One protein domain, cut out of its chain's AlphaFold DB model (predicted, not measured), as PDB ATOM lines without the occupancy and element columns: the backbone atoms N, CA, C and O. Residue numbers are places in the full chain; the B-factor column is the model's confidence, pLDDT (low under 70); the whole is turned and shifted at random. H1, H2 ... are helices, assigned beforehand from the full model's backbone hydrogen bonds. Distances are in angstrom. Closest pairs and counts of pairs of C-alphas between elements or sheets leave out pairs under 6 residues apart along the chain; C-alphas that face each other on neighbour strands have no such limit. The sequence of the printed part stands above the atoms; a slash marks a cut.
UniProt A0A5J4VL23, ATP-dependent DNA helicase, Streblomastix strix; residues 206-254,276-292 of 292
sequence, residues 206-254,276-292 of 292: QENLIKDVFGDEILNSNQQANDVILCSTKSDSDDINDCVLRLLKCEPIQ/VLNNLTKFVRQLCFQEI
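Overview. This is residues 206 to 254 and 276 to 292 of the 292 residues of the protein "ATP-dependent DNA helicase" of Streblomastix strix (UniProt A0A5J4VL23). The printed part is a loose set of three separate helices: short H1 lies near the last residues of H2, a long loop of residues 215 to 233 swings out from H1 and folds back to the beginning of H2, and H3 lies off to one side across a cut. Residues 276 to 284, which belong to H3, stick out from the body. The 66 printed residues hold H1, H2 and H3 in that order and no named strand; the class is all helix, with 31 residues, under half, in named elements. The whole is loose, with a radius of gyration of the C-alphas of 14.7 A, and spans 42 by 29 by 22 A.

Arrangement. H1, residues 209 to 214, is close to but not clearly touching H2, residues 234 to 245. Their closest C-alphas, those of Ile 210 and Val 244, are 7.1 A apart. The two run the same way at a steep tilt of 47 degrees. H3, residues 276 to 288, is apart from H1. It is only just apart from H2, with their closest C-alphas 8.5 A apart. In H1 and H2 every O i to N i+4 pair is within hydrogen-bond range; in H3 8 of 9 are.

Along the chain. H1 begins at C-alpha 209 (4.232, 49.267, 37.426) and measures 8.4 A from first to last C-alpha. H2 measures 16.0 A and begins at C-alpha 234 (-3.812, 48.888, 52.128). H3 measures 17.2 A and ends at C-alpha 288 (-5.768, 50.593, 62.692).

Size, cuts and confidence. The C-alphas of Gln 223 and Val 276 are the two farthest apart, at 43.7 A. The link from H1 to H2 is long, with 19 residues. Residues 255 to 275 are not printed, and C-alphas 254 and 276 are 22.0 A apart across this cut. The model's confidence is low, with pLDDT under 70, at residues 219 to 225 and 276 to 292.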
ATOM      1  N   GLN A 206       2.887  49.419  31.004       77.44
ATOM      2  CA  GLN A 206       2.979  48.469  29.889       77.44
ATOM      3  C   GLN A 206       3.053  47.015  30.361       77.44
ATOM      4  O   GLN A 206       2.460  46.148  29.725       77.44
ATOM      5  N   GLU A 207       3.732  46.747  31.481       80.44
ATOM      6  CA  GLU A 207       3.865  45.385  32.021       80.44
ATOM      7  C   GLU A 207       3.987  45.362  33.547       80.44
ATOM      8  O   GLU A 207       3.271  44.624  34.224       80.44
ATOM      9  N   ASN A 208       4.909  46.150  34.106       85.50
ATOM     10  CA  ASN A 208       5.222  46.107  35.526       85.50
ATOM     11  C   ASN A 208       5.342  47.519  36.091       85.50
ATOM     12  O   ASN A 208       6.375  48.166  35.951       85.50
ATOM     13  N   LEU A 209       4.308  47.942  36.816       87.94
ATOM     14  CA  LEU A 209       4.232  49.267  37.426       87.94
ATOM     15  C   LEU A 209       5.443  49.589  38.315       87.94
ATOM     16  O   LEU A 209       5.915  50.719  38.318       87.94
ATOM     17  N   ILE A 210       5.963  48.606  39.057       87.38
ATOM     18  CA  ILE A 210       7.121  48.815  39.938       87.38
ATOM     19  C   ILE A 210       8.366  49.113  39.105       87.38
ATOM     20  O   ILE A 210       9.103  50.035  39.439       87.38
ATOM     21  N   LYS A 211       8.583  48.380  38.009       85.31
ATOM     22  CA  LYS A 211       9.707  48.634  37.100       85.31
ATOM     23  C   LYS A 211       9.538  49.931  36.320       85.31
ATOM     24  O   LYS A 211      10.513  50.651  36.150       85.31
ATOM     25  N   ASP A 212       8.323  50.245  35.887       84.06
ATOM     26  CA  ASP A 212       8.032  51.476  35.148       84.06
ATOM     27  C   ASP A 212       8.303  52.723  36.007       84.06
ATOM     28  O   ASP A 212       8.726  53.751  35.482       84.06
ATOM     29  N   VAL A 213       8.086  52.630  37.327       84.31
ATOM     30  CA  VAL A 213       8.278  53.738  38.276       84.31
ATOM     31  C   VAL A 213       9.688  53.759  38.871       84.31
ATOM     32  O   VAL A 213      10.340  54.797  38.878       84.31
ATOM     33  N   PHE A 214      10.178  52.624  39.371       83.25
ATOM     34  CA  PHE A 214      11.431  52.548  40.132       83.25
ATOM     35  C   PHE A 214      12.586  51.890  39.367       83.25
ATOM     36  O   PHE A 214      13.717  51.929  39.844       83.25
ATOM     37  N   GLY A 215      12.356  51.317  38.185       82.25
ATOM     38  CA  GLY A 215      13.357  50.548  37.441       82.25
ATOM     39  C   GLY A 215      13.629  49.160  38.033       82.25
ATOM     40  O   GLY A 215      12.908  48.672  38.904       82.25
ATOM     41  N   ASP A 216      14.683  48.501  37.544       80.44
ATOM     42  CA  ASP A 216      15.094  47.176  38.035       80.44
ATOM     43  C   ASP A 216      15.824  47.233  39.388       80.44
ATOM     44  O   ASP A 216      15.860  46.242  40.113       80.44
ATOM     45  N   GLU A 217      16.409  48.384  39.735       74.25
ATOM     46  CA  GLU A 217      17.144  48.596  40.982       74.25
ATOM     47  C   GLU A 217      16.959  50.033  41.480       74.25
ATOM     48  O   GLU A 217      17.050  50.989  40.703       74.25
ATOM     49  N   ILE A 218      16.762  50.193  42.793       72.56
ATOM     50  CA  ILE A 218      16.740  51.514  43.429       72.56
ATOM     51  C   ILE A 218      18.160  51.841  43.883       72.56
ATOM     52  O   ILE A 218      18.692  51.238  44.820       72.56
ATOM     53  N   LEU A 219      18.789  52.784  43.189       64.69
ATOM     54  CA  LEU A 219      20.129  53.265  43.505       64.69
ATOM     55  C   LEU A 219      20.023  54.435  44.491       64.69
ATOM     56  O   LEU A 219      19.057  55.190  44.472       64.69
ATOM     57  N   ASN A 220      21.056  54.658  45.313       61.00
ATOM     58  CA  ASN A 220      21.134  55.784  46.266       61.00
ATOM     59  C   ASN A 220      21.198  57.183  45.595       61.00
ATOM     60  O   ASN A 220      21.663  58.150  46.196       61.00
ATOM     61  N   SER A 221      20.783  57.313  44.333       58.09
ATOM     62  CA  SER A 221      20.611  58.583  43.637       58.09
ATOM     63  C   SER A 221      19.231  59.167  43.943       58.09
ATOM     64  O   SER A 221      18.216  58.518  43.711       58.09
ATOM     65  N   ASN A 222      19.192  60.422  44.393       58.88
ATOM     66  CA  ASN A 222      17.997  61.165  44.834       58.88
ATOM     67  C   ASN A 222      16.832  61.278  43.820       58.88
ATOM     68  O   ASN A 222      15.841  61.942  44.118       58.88
ATOM     69  N   GLN A 223      16.939  60.704  42.621       59.81
ATOM     70  CA  GLN A 223      15.954  60.860  41.552       59.81
ATOM     71  C   GLN A 223      14.725  59.957  41.760       59.81
ATOM     72  O   GLN A 223      13.615  60.472  41.737       59.81
ATOM     73  N   GLN A 224      14.925  58.674  42.100       63.62
ATOM     74  CA  GLN A 224      13.850  57.700  42.391       63.62
ATOM     75  C   GLN A 224      13.157  57.947  43.745       63.62
ATOM     76  O   GLN A 224      12.078  57.430  44.011       63.62
ATOM     77  N   ALA A 225      13.773  58.744  44.626       63.59
ATOM     78  CA  ALA A 225      13.256  59.014  45.970       63.59
ATOM     79  C   ALA A 225      11.961  59.851  45.980       63.59
ATOM     80  O   ALA A 225      11.314  59.953  47.020       63.59
ATOM     81  N   ASN A 226      11.604  60.472  44.851       71.94
ATOM     82  CA  ASN A 226      10.417  61.323  44.738       71.94
ATOM     83  C   ASN A 226       9.234  60.629  44.049       71.94
ATOM     84  O   ASN A 226       8.151  61.214  43.994       71.94
ATOM     85  N   ASP A 227       9.428  59.412  43.543       82.69
ATOM     86  CA  ASP A 227       8.382  58.661  42.862       82.69
ATOM     87  C   ASP A 227       7.530  57.878  43.867       82.69
ATOM     88  O   ASP A 227       8.017  57.374  44.881       82.69
ATOM     89  N   VAL A 228       6.223  57.804  43.609       87.06
ATOM     90  CA  VAL A 228       5.248  57.206  44.530       87.06
ATOM     91  C   VAL A 228       4.253  56.359  43.751       87.06
ATOM     92  O   VAL A 228       3.694  56.808  42.752       87.06
ATOM     93  N   ILE A 229       3.968  55.163  44.265       88.94
ATOM     94  CA  ILE A 229       2.858  54.325  43.810       88.94
ATOM     95  C   ILE A 229       1.706  54.460  44.805       88.94
ATOM     96  O   ILE A 229       1.887  54.302  46.011       88.94
ATOM     97  N   LEU A 230       0.508  54.748  44.296       89.69
ATOM     98  CA  LEU A 230      -0.716  54.818  45.090       89.69
ATOM     99  C   LEU A 230      -1.575  53.583  44.825       89.69
ATOM    100  O   LEU A 230      -1.795  53.215  43.674       89.69
ATOM    101  N   CYS A 231      -2.092  52.979  45.893       89.94
ATOM    102  CA  CYS A 231      -2.975  51.817  45.826       89.94
ATOM    103  C   CYS A 231      -4.347  52.143  46.412       89.94
ATOM    104  O   CYS A 231      -4.465  52.951  47.335       89.94
ATOM    105  N   SER A 232      -5.387  51.485  45.899       86.69
ATOM    106  CA  SER A 232      -6.757  51.628  46.401       86.69
ATOM    107  C   SER A 232      -6.951  50.948  47.756       86.69
ATOM    108  O   SER A 232      -7.740  51.421  48.576       86.69
ATOM    109  N   THR A 233      -6.227  49.852  48.007       87.88
ATOM    110  CA  THR A 233      -6.270  49.139  49.279       87.88
ATOM    111  C   THR A 233      -4.920  49.128  49.968       87.88
ATOM    112  O   THR A 233      -3.848  49.191  49.364       87.88
ATOM    113  N   LYS A 234      -4.993  49.006  51.290       84.56
ATOM    114  CA  LYS A 234      -3.812  48.888  52.128       84.56
ATOM    115  C   LYS A 234      -3.083  47.555  51.928       84.56
ATOM    116  O   LYS A 234      -1.875  47.520  52.086       84.56
ATOM    117  N   SER A 235      -3.809  46.491  51.568       91.00
ATOM    118  CA  SER A 235      -3.203  45.188  51.261       91.00
ATOM    119  C   SER A 235      -2.319  45.291  50.025       91.00
ATOM    120  O   SER A 235      -1.148  44.956  50.103       91.00
ATOM    121  N   ASP A 236      -2.851  45.856  48.937       90.12
ATOM    122  CA  ASP A 236      -2.086  46.030  47.697       90.12
ATOM    123  C   ASP A 236      -0.883  46.957  47.922       90.12
ATOM    124  O   ASP A 236       0.206  46.707  47.415       90.12
ATOM    125  N   SER A 237      -1.053  48.013  48.733       91.31
ATOM    126  CA  SER A 237       0.061  48.887  49.107       91.31
ATOM    127  C   SER A 237       1.134  48.152  49.905       91.31
ATOM    128  O   SER A 237       2.312  48.397  49.665       91.31
ATOM    129  N   ASP A 238       0.750  47.308  50.865       90.31
ATOM    130  CA  ASP A 238       1.688  46.523  51.669       90.31
ATOM    131  C   ASP A 238       2.450  45.530  50.754       90.31
ATOM    132  O   ASP A 238       3.676  45.459  50.827       90.31
ATOM    133  N   ASP A 239       1.762  44.876  49.808       90.75
ATOM    134  CA  ASP A 239       2.372  43.958  48.833       90.75
ATOM    135  C   ASP A 239       3.361  44.672  47.888       90.75
ATOM    136  O   ASP A 239       4.479  44.195  47.665       90.75
ATOM    137  N   ILE A 240       2.991  45.845  47.354       89.94
ATOM    138  CA  ILE A 240       3.889  46.655  46.518       89.94
ATOM    139  C   ILE A 240       5.093  47.140  47.325       89.94
ATOM    140  O   ILE A 240       6.220  47.059  46.836       89.94
ATOM    141  N   ASN A 241       4.882  47.608  48.558       90.12
ATOM    142  CA  ASN A 241       5.969  48.046  49.431       90.12
ATOM    143  C   ASN A 241       6.966  46.908  49.684       90.12
ATOM    144  O   ASN A 241       8.170  47.123  49.564       90.12
ATOM    145  N   ASP A 242       6.490  45.691  49.952       88.75
ATOM    146  CA  ASP A 242       7.350  44.517  50.132       88.75
ATOM    147  C   ASP A 242       8.160  44.188  48.869       88.75
ATOM    148  O   ASP A 242       9.334  43.816  48.961       88.75
ATOM    149  N   CYS A 243       7.565  44.331  47.682       88.31
ATOM    150  CA  CYS A 243       8.277  44.174  46.414       88.31
ATOM    151  C   CYS A 243       9.348  45.256  46.214       88.31
ATOM    152  O   CYS A 243      10.482  44.923  45.874       88.31
ATOM    153  N   VAL A 244       9.015  46.525  46.461       87.19
ATOM    154  CA  VAL A 244       9.934  47.669  46.330       87.19
ATOM    155  C   VAL A 244      11.097  47.564  47.320       87.19
ATOM    156  O   VAL A 244      12.245  47.788  46.944       87.19
ATOM    157  N   LEU A 245      10.840  47.147  48.564       85.62
ATOM    158  CA  LEU A 245      11.882  46.948  49.577       85.62
ATOM    159  C   LEU A 245      12.931  45.910  49.150       85.62
ATOM    160  O   LEU A 245      14.099  46.056  49.497       85.62
ATOM    161  N   ARG A 246      12.552  44.891  48.364       85.12
ATOM    162  CA  ARG A 246      13.500  43.894  47.827       85.12
ATOM    163  C   ARG A 246      14.412  44.450  46.731       85.12
ATOM    164  O   ARG A 246      15.437  43.835  46.453       85.12
ATOM    165  N   LEU A 247      14.058  45.581  46.118       83.62
ATOM    166  CA  LEU A 247      14.904  46.263  45.132       83.62
ATOM    167  C   LEU A 247      16.024  47.081  45.792       83.62
ATOM    168  O   LEU A 247      16.980  47.465  45.118       83.62
ATOM    169  N   LEU A 248      15.928  47.350  47.101       82.12
ATOM    170  CA  LEU A 248      16.946  48.078  47.854       82.12
ATOM    171  C   LEU A 248      18.129  47.160  48.187       82.12
ATOM    172  O   LEU A 248      18.000  46.179  48.918       82.12
ATOM    173  N   LYS A 249      19.322  47.513  47.701       78.75
ATOM    174  CA  LYS A 249      20.578  46.809  48.012       78.75
ATOM    175  C   LYS A 249      21.152  47.245  49.366       78.75
ATOM    176  O   LYS A 249      22.238  47.817  49.433       78.75
ATOM    177  N   CYS A 250      20.420  46.996  50.449       77.94
ATOM    178  CA  CYS A 250      20.856  47.309  51.812       77.94
ATOM    179  C   CYS A 250      20.482  46.210  52.812       77.94
ATOM    180  O   CYS A 250      19.624  45.369  52.546       77.94
ATOM    181  N   GLU A 251      21.111  46.230  53.987       83.50
ATOM    182  CA  GLU A 251      20.743  45.320  55.071       83.50
ATOM    183  C   GLU A 251      19.398  45.731  55.697       83.50
ATOM    184  O   GLU A 251      19.221  46.898  56.065       83.50
ATOM    185  N   PRO A 252      18.435  44.801  55.837       82.75
ATOM    186  CA  PRO A 252      17.148  45.104  56.438       82.75
ATOM    187  C   PRO A 252      17.278  45.259  57.955       82.75
ATOM    188  O   PRO A 252      17.830  44.402  58.645       82.75
ATOM    189  N   ILE A 253      16.689  46.326  58.491       86.44
ATOM    190  CA  ILE A 253      16.526  46.509  59.934       86.44
ATOM    191  C   ILE A 253      15.079  46.185  60.291       86.44
ATOM    192  O   ILE A 253      14.149  46.848  59.834       86.44
ATOM    193  N   GLN A 254      14.883  45.177  61.138       84.06
ATOM    194  CA  GLN A 254      13.556  44.800  61.606       84.06
ATOM    195  C   GLN A 254      13.215  45.527  62.909       84.06
ATOM    196  O   GLN A 254      13.880  45.354  63.929       84.06
ATOM    197  N   VAL A 276      -2.811  34.774  71.164       56.59
ATOM    198  CA  VAL A 276      -4.042  35.560  70.970       56.59
ATOM    199  C   VAL A 276      -3.691  37.004  70.627       56.59
ATOM    200  O   VAL A 276      -4.291  37.577  69.720       56.59
ATOM    201  N   LEU A 277      -2.678  37.574  71.289       52.62
ATOM    202  CA  LEU A 277      -2.175  38.916  70.982       52.62
ATOM    203  C   LEU A 277      -1.581  38.983  69.572       52.62
ATOM    204  O   LEU A 277      -1.976  39.853  68.809       52.62
ATOM    205  N   ASN A 278      -0.740  38.025  69.180       52.88
ATOM    206  CA  ASN A 278      -0.135  37.980  67.844       52.88
ATOM    207  C   ASN A 278      -1.178  37.803  66.722       52.88
ATOM    208  O   ASN A 278      -1.047  38.398  65.649       52.88
ATOM    209  N   ASN A 279      -2.241  37.027  66.967       51.69
ATOM    210  CA  ASN A 279      -3.355  36.882  66.026       51.69
ATOM    211  C   ASN A 279      -4.247  38.132  65.984       51.69
ATOM    212  O   ASN A 279      -4.710  38.524  64.909       51.69
ATOM    213  N   LEU A 280      -4.425  38.816  67.120       48.16
ATOM    214  CA  LEU A 280      -5.055  40.132  67.167       48.16
ATOM    215  C   LEU A 280      -4.216  41.174  66.427       48.16
ATOM    216  O   LEU A 280      -4.810  41.989  65.748       48.16
ATOM    217  N   THR A 281      -2.881  41.149  66.452       46.56
ATOM    218  CA  THR A 281      -2.050  42.144  65.744       46.56
ATOM    219  C   THR A 281      -2.237  42.086  64.221       46.56
ATOM    220  O   THR A 281      -2.250  43.137  63.578       46.56
ATOM    221  N   LYS A 282      -2.484  40.909  63.619       41.03
ATOM    222  CA  LYS A 282      -2.909  40.820  62.202       41.03
ATOM    223  C   LYS A 282      -4.283  41.465  61.975       41.03
ATOM    224  O   LYS A 282      -4.447  42.238  61.036       41.03
ATOM    225  N   PHE A 283      -5.239  41.210  62.867       31.44
ATOM    226  CA  PHE A 283      -6.614  41.724  62.780       31.44
ATOM    227  C   PHE A 283      -6.725  43.228  63.115       31.44
ATOM    228  O   PHE A 283      -7.510  43.971  62.531       31.44
ATOM    229  N   VAL A 284      -5.886  43.714  64.029       34.66
ATOM    230  CA  VAL A 284      -5.804  45.102  64.495       34.66
ATOM    231  C   VAL A 284      -4.968  45.937  63.531       34.66
ATOM    232  O   VAL A 284      -5.323  47.087  63.308       34.66
ATOM    233  N   ARG A 285      -3.961  45.384  62.832       31.06
ATOM    234  CA  ARG A 285      -3.361  46.066  61.665       31.06
ATOM    235  C   ARG A 285      -4.381  46.303  60.547       31.06
ATOM    236  O   ARG A 285      -4.259  47.302  59.844       31.06
ATOM    237  N   GLN A 286      -5.397  45.449  60.425       36.56
ATOM    238  CA  GLN A 286      -6.492  45.617  59.465       36.56
ATOM    239  C   GLN A 286      -7.477  46.729  59.876       36.56
ATOM    240  O   GLN A 286      -8.036  47.399  59.015       36.56
ATOM    241  N   LEU A 287      -7.635  46.985  61.181       30.62
ATOM    242  CA  LEU A 287      -8.506  48.045  61.712       30.62
ATOM    243  C   LEU A 287      -7.785  49.387  61.931       30.62
ATOM    244  O   LEU A 287      -8.377  50.436  61.703       30.62
ATOM    245  N   CYS A 288      -6.518  49.380  62.348       31.22
ATOM    246  CA  CYS A 288      -5.768  50.593  62.692       31.22
ATOM    247  C   CYS A 288      -5.153  51.306  61.485       31.22
ATOM    248  O   CYS A 288      -4.850  52.488  61.590       31.22
ATOM    249  N   PHE A 289      -5.009  50.638  60.339       31.86
ATOM    250  CA  PHE A 289      -4.586  51.292  59.096       31.86
ATOM    251  C   PHE A 289      -5.746  51.655  58.160       31.86
ATOM    252  O   PHE A 289      -5.511  52.213  57.095       31.86
ATOM    253  N   GLN A 290      -6.992  51.383  58.558       29.92
ATOM    254  CA  GLN A 290      -8.178  51.929  57.889       29.92
ATOM    255  C   GLN A 290      -8.650  53.266  58.494       29.92
ATOM    256  O   GLN A 290      -9.622  53.833  58.003       29.92
ATOM    257  N   GLU A 291      -7.994  53.790  59.540       38.53
ATOM    258  CA  GLU A 291      -8.427  55.019  60.235       38.53
ATOM    259  C   GLU A 291      -7.262  55.914  60.716       38.53
ATOM    260  O   GLU A 291      -7.193  56.262  61.898       38.53
ATOM    261  N   ILE A 292      -6.372  56.334  59.806       33.66
ATOM    262  CA  ILE A 292      -5.464  57.487  60.009       33.66
ATOM    263  C   ILE A 292      -5.572  58.456  58.827       33.66
ATOM    264  O   ILE A 292      -5.574  57.962  57.681       33.66
TER     265      ILE A 292